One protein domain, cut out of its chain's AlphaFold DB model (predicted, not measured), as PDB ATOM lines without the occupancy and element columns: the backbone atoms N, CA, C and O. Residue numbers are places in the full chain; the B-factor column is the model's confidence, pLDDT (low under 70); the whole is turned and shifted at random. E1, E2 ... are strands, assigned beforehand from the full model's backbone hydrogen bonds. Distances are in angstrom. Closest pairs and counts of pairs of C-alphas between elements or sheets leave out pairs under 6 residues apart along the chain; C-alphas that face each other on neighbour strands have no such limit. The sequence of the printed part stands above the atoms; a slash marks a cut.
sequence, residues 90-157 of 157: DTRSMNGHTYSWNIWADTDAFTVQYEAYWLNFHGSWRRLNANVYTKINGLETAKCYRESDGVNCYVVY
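AT A GLANCE: This is residues 90 to 157 of the 157 residues of an uncharacterized protein of Acrocarpospora macrocephala (UniProt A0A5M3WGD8). The domain is a small, uneven sandwich: a strongly twisted sheet of five strands, E2, E6, E7, E4 and E5, with a small sheet of two strands, E1 and E3, partly face to face with it. The long link from E5 to E6, residues 129 to 140, passes E3, where its residues 134 to 135 pair with residues 109 to 110. The 68 printed residues hold seven named strands, E1 to E7 in order along the chain, and no named helix: the class is all strand. The large sheet runs E2, E6, E7, E4, E5 and is mixed, and E1 and E3 are parallel. The whole is compact, with a radius of gyration of the C-alphas of 10.8 A and spans of 29 by 21 by 18 A.

HOW THE PARTS SIT: In the large sheet, E6, residues 141 to 147, and E7, residues 150 to 156, form a hairpin, antiparallel at 158 degrees, with N 143 and O 154 2.8 A apart, within hydrogen-bond range. On the other side of E6, the edge strand E2, residues 100 to 103, is antiparallel to it at 164 degrees, with N 103 and O 142 at 2.7 A. On the other side of E7, E4, residues 117 to 121, is parallel to it at 19 degrees, with N 120 and O 153 at 2.7 A. E4 forms a hairpin with the edge strand E5, residues 124 to 128, antiparallel at 149 degrees, with N 119 and O 126 at 2.8 A. From edge to edge of this sheet the strands' lines turn by 77 degrees. In the small sheet, E1, residues 90 to 93, is parallel to E3, residues 109 to 113, at 18 degrees, with N 113 and O 92 at 2.8 A. The two sheets form a sandwich, two sheets face to face, with 20 pairs of C-alphas within 10 A and best planes 17 degrees apart. The closest C-alphas of E1 and E2 are those of Asp 90 and Ile 103, 7.3 A apart. E3 and E7 are only just apart, closest at 8.5 A.

IN THESE COORDINATES: From first to last C-alpha, E6 spans 19.2 A and E7 19.6 A, against 10.2 A for E1, 10.5 A for E2, 13.4 A for E3, 12.3 A for E4 and 12.5 A for E5. E1 begins at C-alpha 90 (24.627, 18.529, 43.158), and E7 ends at C-alpha 156 (39.567, 21.802, 37.587).

THE WHOLE: The two C-alphas farthest apart, those of Gly 138 and Ser 148, are 30.4 A apart. The printed part has no cut and ends at the chain's last residue, 157. The link from E5 to E6 is long, with 12 residues. The mean pLDDT of the printed part is 71.9, and 29 residues are under 70, among them residues 94 to 98, 105 to 109 and 127 to 140.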
ATOM      1  N   ASP A  90      25.336  17.561  43.984       69.19
ATOM      2  CA  ASP A  90      24.627  18.529  43.158       69.19
ATOM      3  C   ASP A  90      24.030  17.864  41.912       69.19
ATOM      4  O   ASP A  90      24.677  17.143  41.157       69.19
ATOM      5  N   THR A  91      22.750  18.108  41.681       70.94
ATOM      6  CA  THR A  91      22.064  17.640  40.487       70.94
ATOM      7  C   THR A  91      21.529  18.837  39.736       70.94
ATOM      8  O   THR A  91      20.686  19.579  40.243       70.94
ATOM      9  N   ARG A  92      21.977  19.004  38.493       70.50
ATOM     10  CA  ARG A  92      21.587  20.141  37.659       70.50
ATOM     11  C   ARG A  92      21.004  19.672  36.345       70.50
ATOM     12  O   ARG A  92      21.387  18.642  35.806       70.50
ATOM     13  N   SER A  93      20.081  20.455  35.809       71.44
ATOM     14  CA  SER A  93      19.612  20.297  34.435       71.44
ATOM     15  C   SER A  93      20.131  21.465  33.606       71.44
ATOM     16  O   SER A  93      20.102  22.611  34.056       71.44
ATOM     17  N   MET A  94      20.589  21.185  32.390       69.50
ATOM     18  CA  MET A  94      20.790  22.228  31.390       69.50
ATOM     19  C   MET A  94      19.542  22.321  30.530       69.50
ATOM     20  O   MET A  94      19.467  21.781  29.432       69.50
ATOM     21  N   ASN A  95      18.522  22.997  31.052       66.50
ATOM     22  CA  ASN A  95      17.363  23.367  30.246       66.50
ATOM     23  C   ASN A  95      17.720  24.518  29.283       66.50
ATOM     24  O   ASN A  95      18.748  25.170  29.445       66.50
ATOM     25  N   GLY A  96      16.865  24.802  28.296       58.75
ATOM     26  CA  GLY A  96      17.107  25.819  27.253       58.75
ATOM     27  C   GLY A  96      17.331  27.266  27.732       58.75
ATOM     28  O   GLY A  96      17.512  28.159  26.908       58.75
ATOM     29  N   HIS A  97      17.324  27.517  29.043       60.75
ATOM     30  CA  HIS A  97      17.637  28.810  29.654       60.75
ATOM     31  C   HIS A  97      18.952  28.805  30.450       60.75
ATOM     32  O   HIS A  97      19.473  29.873  30.760       60.75
ATOM     33  N   THR A  98      19.505  27.629  30.762       65.12
ATOM     34  CA  THR A  98      20.742  27.475  31.532       65.12
ATOM     35  C   THR A  98      21.859  26.999  30.613       65.12
ATOM     36  O   THR A  98      21.919  25.827  30.244       65.12
ATOM     37  N   TYR A  99      22.758  27.915  30.259       73.44
ATOM     38  CA  TYR A  99      23.865  27.644  29.335       73.44
ATOM     39  C   TYR A  99      25.178  27.307  30.040       73.44
ATOM     40  O   TYR A  99      26.091  26.789  29.406       73.44
ATOM     41  N   SER A 100      25.282  27.584  31.340       83.94
ATOM     42  CA  SER A 100      26.463  27.264  32.139       83.94
ATOM     43  C   SER A 100      26.149  27.237  33.627       83.94
ATOM     44  O   SER A 100      25.289  27.989  34.087       83.94
ATOM     45  N   TRP A 101      26.887  26.439  34.389       81.69
ATOM     46  CA  TRP A 101      26.854  26.439  35.848       81.69
ATOM     47  C   TRP A 101      28.152  25.861  36.418       81.69
ATOM     48  O   TRP A 101      28.895  25.155  35.735       81.69
ATOM     49  N   ASN A 102      28.412  26.190  37.680       81.81
ATOM     50  CA  ASN A 102      29.585  25.737  38.413       81.81
ATOM     51  C   ASN A 102      29.159  24.859  39.582       81.81
ATOM     52  O   ASN A 102      28.136  25.113  40.221       81.81
ATOM     53  N   ILE A 103      30.007  23.887  39.873       75.25
ATOM     54  CA  ILE A 103      29.995  23.068  41.072       75.25
ATOM     55  C   ILE A 103      31.184  23.497  41.896       75.25
ATOM     56  O   ILE A 103      32.312  23.553  41.398       75.25
ATOM     57  N   TRP A 104      30.898  23.833  43.141       74.06
ATOM     58  CA  TRP A 104      31.876  24.356  44.072       74.06
ATOM     59  C   TRP A 104      32.537  23.218  44.849       74.06
ATOM     60  O   TRP A 104      32.032  22.097  44.892       74.06
ATOM     61  N   ALA A 105      33.686  23.526  45.443       59.78
ATOM     62  CA  ALA A 105      34.564  22.556  46.096       59.78
ATOM     63  C   ALA A 105      33.945  21.856  47.324       59.78
ATOM     64  O   ALA A 105      34.510  20.909  47.851       59.78
ATOM     65  N   ASP A 106      32.781  22.305  47.792       62.50
ATOM     66  CA  ASP A 106      32.008  21.676  48.863       62.50
ATOM     67  C   ASP A 106      31.084  20.549  48.372       62.50
ATOM     68  O   ASP A 106      30.371  19.951  49.178       62.50
ATOM     69  N   THR A 107      31.057  20.269  47.067       62.00
ATOM     70  CA  THR A 107      30.256  19.201  46.458       62.00
ATOM     71  C   THR A 107      31.110  17.949  46.269       62.00
ATOM     72  O   THR A 107      32.142  17.996  45.614       62.00
ATOM     73  N   ASP A 108      30.665  16.805  46.780       60.97
ATOM     74  CA  ASP A 108      31.372  15.527  46.643       60.97
ATOM     75  C   ASP A 108      31.098  14.837  45.300       60.97
ATOM     76  O   ASP A 108      31.924  14.076  44.787       60.97
ATOM     77  N   ALA A 109      29.910  15.051  44.729       67.62
ATOM     78  CA  ALA A 109      29.545  14.476  43.444       67.62
ATOM     79  C   ALA A 109      28.478  15.287  42.713       67.62
ATOM     80  O   ALA A 109      27.645  15.943  43.332       67.62
ATOM     81  N   PHE A 110      28.439  15.183  41.388       72.75
ATOM     82  CA  PHE A 110      27.435  15.872  40.589       72.75
ATOM     83  C   PHE A 110      26.884  15.060  39.425       72.75
ATOM     84  O   PHE A 110      27.545  14.148  38.940       72.75
ATOM     85  N   THR A 111      25.706  15.428  38.919       71.50
ATOM     86  CA  THR A 111      25.165  14.867  37.673       71.50
ATOM     87  C   THR A 111      24.395  15.894  36.842       71.50
ATOM     88  O   THR A 111      23.832  16.855  37.371       71.50
ATOM     89  N   VAL A 112      24.317  15.638  35.530       69.62
ATOM     90  CA  VAL A 112      23.389  16.305  34.605       69.62
ATOM     91  C   VAL A 112      22.100  15.490  34.490       69.62
ATOM     92  O   VAL A 112      22.145  14.280  34.252       69.62
ATOM     93  N   GLN A 113      20.949  16.136  34.662       67.81
ATOM     94  CA  GLN A 113      19.641  15.528  34.432       67.81
ATOM     95  C   GLN A 113      19.246  15.588  32.955       67.81
ATOM     96  O   GLN A 113      19.522  16.567  32.264       67.81
ATOM     97  N   TYR A 114      18.496  14.572  32.523       64.50
ATOM     98  CA  TYR A 114      17.774  14.489  31.243       64.50
ATOM     99  C   TYR A 114      18.606  14.370  29.960       64.50
ATOM    100  O   TYR A 114      18.042  14.011  28.929       64.50
ATOM    101  N   GLU A 115      19.919  14.587  29.995       64.44
ATOM    102  CA  GLU A 115      20.778  14.393  28.826       64.44
ATOM    103  C   GLU A 115      22.169  13.862  29.180       64.44
ATOM    104  O   GLU A 115      22.666  14.020  30.294       64.44
ATOM    105  N   ALA A 116      22.784  13.200  28.202       70.19
ATOM    106  CA  ALA A 116      24.182  12.806  28.278       70.19
ATOM    107  C   ALA A 116      25.090  14.036  28.132       70.19
ATOM    108  O   ALA A 116      24.750  14.981  27.421       70.19
ATOM    109  N   TYR A 117      26.269  13.983  28.741       70.75
ATOM    110  CA  TYR A 117      27.238  15.075  28.726       70.75
ATOM    111  C   TYR A 117      28.660  14.554  28.523       70.75
ATOM    112  O   TYR A 117      28.977  13.410  28.861       70.75
ATOM    113  N   TRP A 118      29.528  15.382  27.952       81.81
ATOM    114  CA  TRP A 118      30.960  15.133  27.933       81.81
ATOM    115  C   TRP A 118      31.584  15.645  29.223       81.81
ATOM    116  O   TRP A 118      31.341  16.767  29.646       81.81
ATOM    117  N   LEU A 119      32.414  14.822  29.844       77.38
ATOM    118  CA  LEU A 119      33.201  15.155  31.015       77.38
ATOM    119  C   LEU A 119      34.676  15.177  30.627       77.38
ATOM    120  O   LEU A 119      35.214  14.161  30.185       77.38
ATOM    121  N   ASN A 120      35.328  16.314  30.831       80.44
ATOM    122  CA  ASN A 120      36.769  16.446  30.881       80.44
ATOM    123  C   ASN A 120      37.214  16.313  32.338       80.44
ATOM    124  O   ASN A 120      37.058  17.235  33.141       80.44
ATOM    125  N   PHE A 121      37.748  15.145  32.673       70.12
ATOM    126  CA  PHE A 121      38.322  14.877  33.982       70.12
ATOM    127  C   PHE A 121      39.846  14.939  33.862       70.12
ATOM    128  O   PHE A 121      40.454  14.049  33.263       70.12
ATOM    129  N   HIS A 122      40.452  16.022  34.357       74.25
ATOM    130  CA  HIS A 122      41.903  16.271  34.322       74.25
ATOM    131  C   HIS A 122      42.558  16.037  32.945       74.25
ATOM    132  O   HIS A 122      43.585  15.368  32.826       74.25
ATOM    133  N   GLY A 123      41.951  16.565  31.880       74.00
ATOM    134  CA  GLY A 123      42.462  16.479  30.508       74.00
ATOM    135  C   GLY A 123      41.958  15.275  29.707       74.00
ATOM    136  O   GLY A 123      42.265  15.172  28.521       74.00
ATOM    137  N   SER A 124      41.171  14.380  30.313       70.81
ATOM    138  CA  SER A 124      40.608  13.206  29.636       70.81
ATOM    139  C   SER A 124      39.110  13.350  29.388       70.81
ATOM    140  O   SER A 124      38.327  13.461  30.330       70.81
ATOM    141  N   TRP A 125      38.712  13.275  28.118       74.75
ATOM    142  CA  TRP A 125      37.318  13.364  27.689       74.75
ATOM    143  C   TRP A 125      36.595  12.022  27.724       74.75
ATOM    144  O   TRP A 125      37.085  11.024  27.191       74.75
ATOM    145  N   ARG A 126      35.394  12.002  28.308       70.31
ATOM    146  CA  ARG A 126      34.495  10.840  28.323       70.31
ATOM    147  C   ARG A 126      33.047  11.273  28.202       70.31
ATOM    148  O   ARG A 126      32.661  12.295  28.750       70.31
ATOM    149  N   ARG A 127      32.232  10.466  27.530       69.38
ATOM    150  CA  ARG A 127      30.787  10.685  27.481       69.38
ATOM    151  C   ARG A 127      30.115   9.949  28.633       69.38
ATOM    152  O   ARG A 127      30.321   8.747  28.792       69.38
ATOM    153  N   LEU A 128      29.316  10.668  29.410       65.00
ATOM    154  CA  LEU A 128      28.519  10.144  30.513       65.00
ATOM    155  C   LEU A 128      27.034  10.242  30.176       65.00
ATOM    156  O   LEU A 128      26.588  11.185  29.523       65.00
ATOM    157  N   ASN A 129      26.268   9.241  30.601       58.09
ATOM    158  CA  ASN A 129      24.818   9.248  30.444       58.09
ATOM    159  C   ASN A 129      24.168  10.202  31.456       58.09
ATOM    160  O   ASN A 129      24.773  10.572  32.462       58.09
ATOM    161  N   ALA A 130      22.914  10.570  31.194       60.84
ATOM    162  CA  ALA A 130      22.112  11.339  32.137       60.84
ATOM    163  C   ALA A 130      22.023  10.632  33.500       60.84
ATOM    164  O   ALA A 130      21.966   9.402  33.562       60.84
ATOM    165  N   ASN A 131      21.939  11.415  34.576       58.66
ATOM    166  CA  ASN A 131      21.787  10.942  35.959       58.66
ATOM    167  C   ASN A 131      22.941  10.048  36.471       58.66
ATOM    168  O   ASN A 131      22.769   9.321  37.450       58.66
ATOM    169  N   VAL A 132      24.114  10.095  35.831       59.59
ATOM    170  CA  VAL A 132      25.334   9.437  36.313       59.59
ATOM    171  C   VAL A 132      26.118  10.401  37.204       59.59
ATOM    172  O   VAL A 132      26.673  11.386  36.728       59.59
ATOM    173  N   TYR A 133      26.208  10.093  38.499       63.31
ATOM    174  CA  TYR A 133      26.975  10.908  39.441       63.31
ATOM    175  C   TYR A 133      28.485  10.766  39.227       63.31
ATOM    176  O   TYR A 133      29.047   9.673  39.287       63.31
ATOM    177  N   THR A 134      29.141  11.903  39.018       63.22
ATOM    178  CA  THR A 134      30.589  12.065  38.899       63.22
ATOM    179  C   THR A 134      31.141  12.585  40.214       63.22
ATOM    180  O   THR A 134      30.739  13.657  40.658       63.22
ATOM    181  N   LYS A 135      32.067  11.847  40.828       67.25
ATOM    182  CA  LYS A 135      32.775  12.288  42.032       67.25
ATOM    183  C   LYS A 135      33.812  13.360  41.686       67.25
ATOM    184  O   LYS A 135      34.532  13.205  40.703       67.25
ATOM    185  N   ILE A 136      33.911  14.382  42.527       65.94
ATOM    186  CA  ILE A 136      34.999  15.366  42.527       65.94
ATOM    187  C   ILE A 136      35.596  15.438  43.938       65.94
ATOM    188  O   ILE A 136      34.963  15.033  44.913       65.94
ATOM    189  N   ASN A 137      36.850  15.850  44.055       63.03
ATOM    190  CA  ASN A 137      37.519  16.037  45.340       63.03
ATOM    191  C   ASN A 137      37.151  17.398  45.960       63.03
ATOM    192  O   ASN A 137      36.806  18.331  45.247       63.03
ATOM    193  N   GLY A 138      37.330  17.563  47.273       61.00
ATOM    194  CA  GLY A 138      37.006  18.793  48.010       61.00
ATOM    195  C   GLY A 138      37.879  20.019  47.692       61.00
ATOM    196  O   GLY A 138      37.749  21.056  48.332       61.00
ATOM    197  N   LEU A 139      38.811  19.898  46.743       67.19
ATOM    198  CA  LEU A 139      39.579  21.010  46.171       67.19
ATOM    199  C   LEU A 139      39.227  21.246  44.699       67.19
ATOM    200  O   LEU A 139      39.727  22.184  44.098       67.19
ATOM    201  N   GLU A 140      38.405  20.386  44.107       68.12
ATOM    202  CA  GLU A 140      38.063  20.437  42.697       68.12
ATOM    203  C   GLU A 140      36.742  21.179  42.506       68.12
ATOM    204  O   GLU A 140      35.814  21.091  43.306       68.12
ATOM    205  N   THR A 141      36.640  21.907  41.404       77.81
ATOM    206  CA  THR A 141      35.393  22.507  40.938       77.81
ATOM    207  C   THR A 141      35.070  21.937  39.573       77.81
ATOM    208  O   THR A 141      35.967  21.645  38.780       77.81
ATOM    209  N   ALA A 142      33.786  21.780  39.270       76.12
ATOM    210  CA  ALA A 142      33.362  21.374  37.940       76.12
ATOM    211  C   ALA A 142      32.586  22.505  37.270       76.12
ATOM    212  O   ALA A 142      31.647  23.060  37.834       76.12
ATOM    213  N   LYS A 143      32.992  22.873  36.059       88.69
ATOM    214  CA  LYS A 143      32.332  23.900  35.253       88.69
ATOM    215  C   LYS A 143      31.663  23.223  34.083       88.69
ATOM    216  O   LYS A 143      32.346  22.613  33.267       88.69
ATOM    217  N   CYS A 144      30.349  23.327  33.999       85.75
ATOM    218  CA  CYS A 144      29.596  22.755  32.901       85.75
ATOM    219  C   CYS A 144      29.002  23.865  32.043       85.75
ATOM    220  O   CYS A 144      28.460  24.836  32.572       85.75
ATOM    221  N   TYR A 145      29.052  23.705  30.727       89.19
ATOM    222  CA  TYR A 145      28.407  24.589  29.763       89.19
ATOM    223  C   TYR A 145      27.770  23.827  28.601       89.19
ATOM    224  O   TYR A 145      28.133  22.690  28.308       89.19
ATOM    225  N   ARG A 146      26.793  24.457  27.950       85.31
ATOM    226  CA  ARG A 146      26.134  23.941  26.751       85.31
ATOM    227  C   ARG A 146      26.784  24.540  25.509       85.31
ATOM    228  O   ARG A 146      26.769  25.755  25.330       85.31
ATOM    229  N   GLU A 147      27.288  23.676  24.642       82.19
ATOM    230  CA  GLU A 147      27.815  23.993  23.315       82.19
ATOM    231  C   GLU A 147      26.941  23.361  22.220       82.19
ATOM    232  O   GLU A 147      25.932  22.703  22.492       82.19
ATOM    233  N   SER A 148      27.290  23.599  20.952       78.88
ATOM    234  CA  SER A 148      26.539  23.083  19.798       78.88
ATOM    235  C   SER A 148      26.494  21.554  19.726       78.88
ATOM    236  O   SER A 148      25.596  20.997  19.100       78.88
ATOM    237  N   ASP A 149      27.469  20.880  20.329       74.44
ATOM    238  CA  ASP A 149      27.643  19.428  20.343       74.44
ATOM    239  C   ASP A 149      27.053  18.746  21.592       74.44
ATOM    240  O   ASP A 149      26.934  17.517  21.620       74.44
ATOM    241  N   GLY A 150      26.627  19.521  22.596       81.75
ATOM    242  CA  GLY A 150      25.972  19.019  23.800       81.75
ATOM    243  C   GLY A 150      26.382  19.758  25.071       81.75
ATOM    244  O   GLY A 150      26.776  20.920  25.050       81.75
ATOM    245  N   VAL A 151      26.236  19.080  26.208       84.00
ATOM    246  CA  VAL A 151      26.685  19.582  27.512       84.00
ATOM    247  C   VAL A 151      28.107  19.107  27.768       84.00
ATOM    248  O   VAL A 151      28.362  17.907  27.728       84.00
ATOM    249  N   ASN A 152      29.004  20.036  28.088       86.94
ATOM    250  CA  ASN A 152      30.423  19.796  28.319       86.94
ATOM    251  C   ASN A 152      30.789  20.256  29.738       86.94
ATOM    252  O   ASN A 152      30.553  21.404  30.106       86.94
ATOM    253  N   CYS A 153      31.349  19.361  30.547       84.31
ATOM    254  CA  CYS A 153      31.726  19.567  31.945       84.31
ATOM    255  C   CYS A 153      33.234  19.410  32.132       84.31
ATOM    256  O   CYS A 153      33.811  18.442  31.652       84.31
ATOM    257  N   TYR A 154      33.859  20.315  32.879       86.75
ATOM    258  CA  TYR A 154      35.304  20.382  33.086       86.75
ATOM    259  C   TYR A 154      35.608  20.379  34.567       86.75
ATOM    260  O   TYR A 154      35.179  21.293  35.266       86.75
ATOM    261  N   VAL A 155      36.367  19.392  35.030       78.75
ATOM    262  CA  VAL A 155      36.851  19.351  36.413       78.75
ATOM    263  C   VAL A 155      38.221  20.015  36.486       78.75
ATOM    264  O   VAL A 155      39.138  19.643  35.749       78.75
ATOM    265  N   VAL A 156      38.349  21.012  37.359       77.88
ATOM    266  CA  VAL A 156      39.567  21.802  37.587       77.88
ATOM    267  C   VAL A 156      39.902  21.847  39.079       77.88
ATOM    268  O   VAL A 156      39.001  21.729  39.903       77.88
ATOM    269  N   TYR A 157      41.186  22.019  39.403       70.25
ATOM    270  CA  TYR A 157      41.672  22.312  40.760       70.25
ATOM    271  C   TYR A 157      41.565  23.804  41.089       70.25
ATOM    272  O   TYR A 157      41.568  24.617  40.131       70.25
TER     273      TYR A 157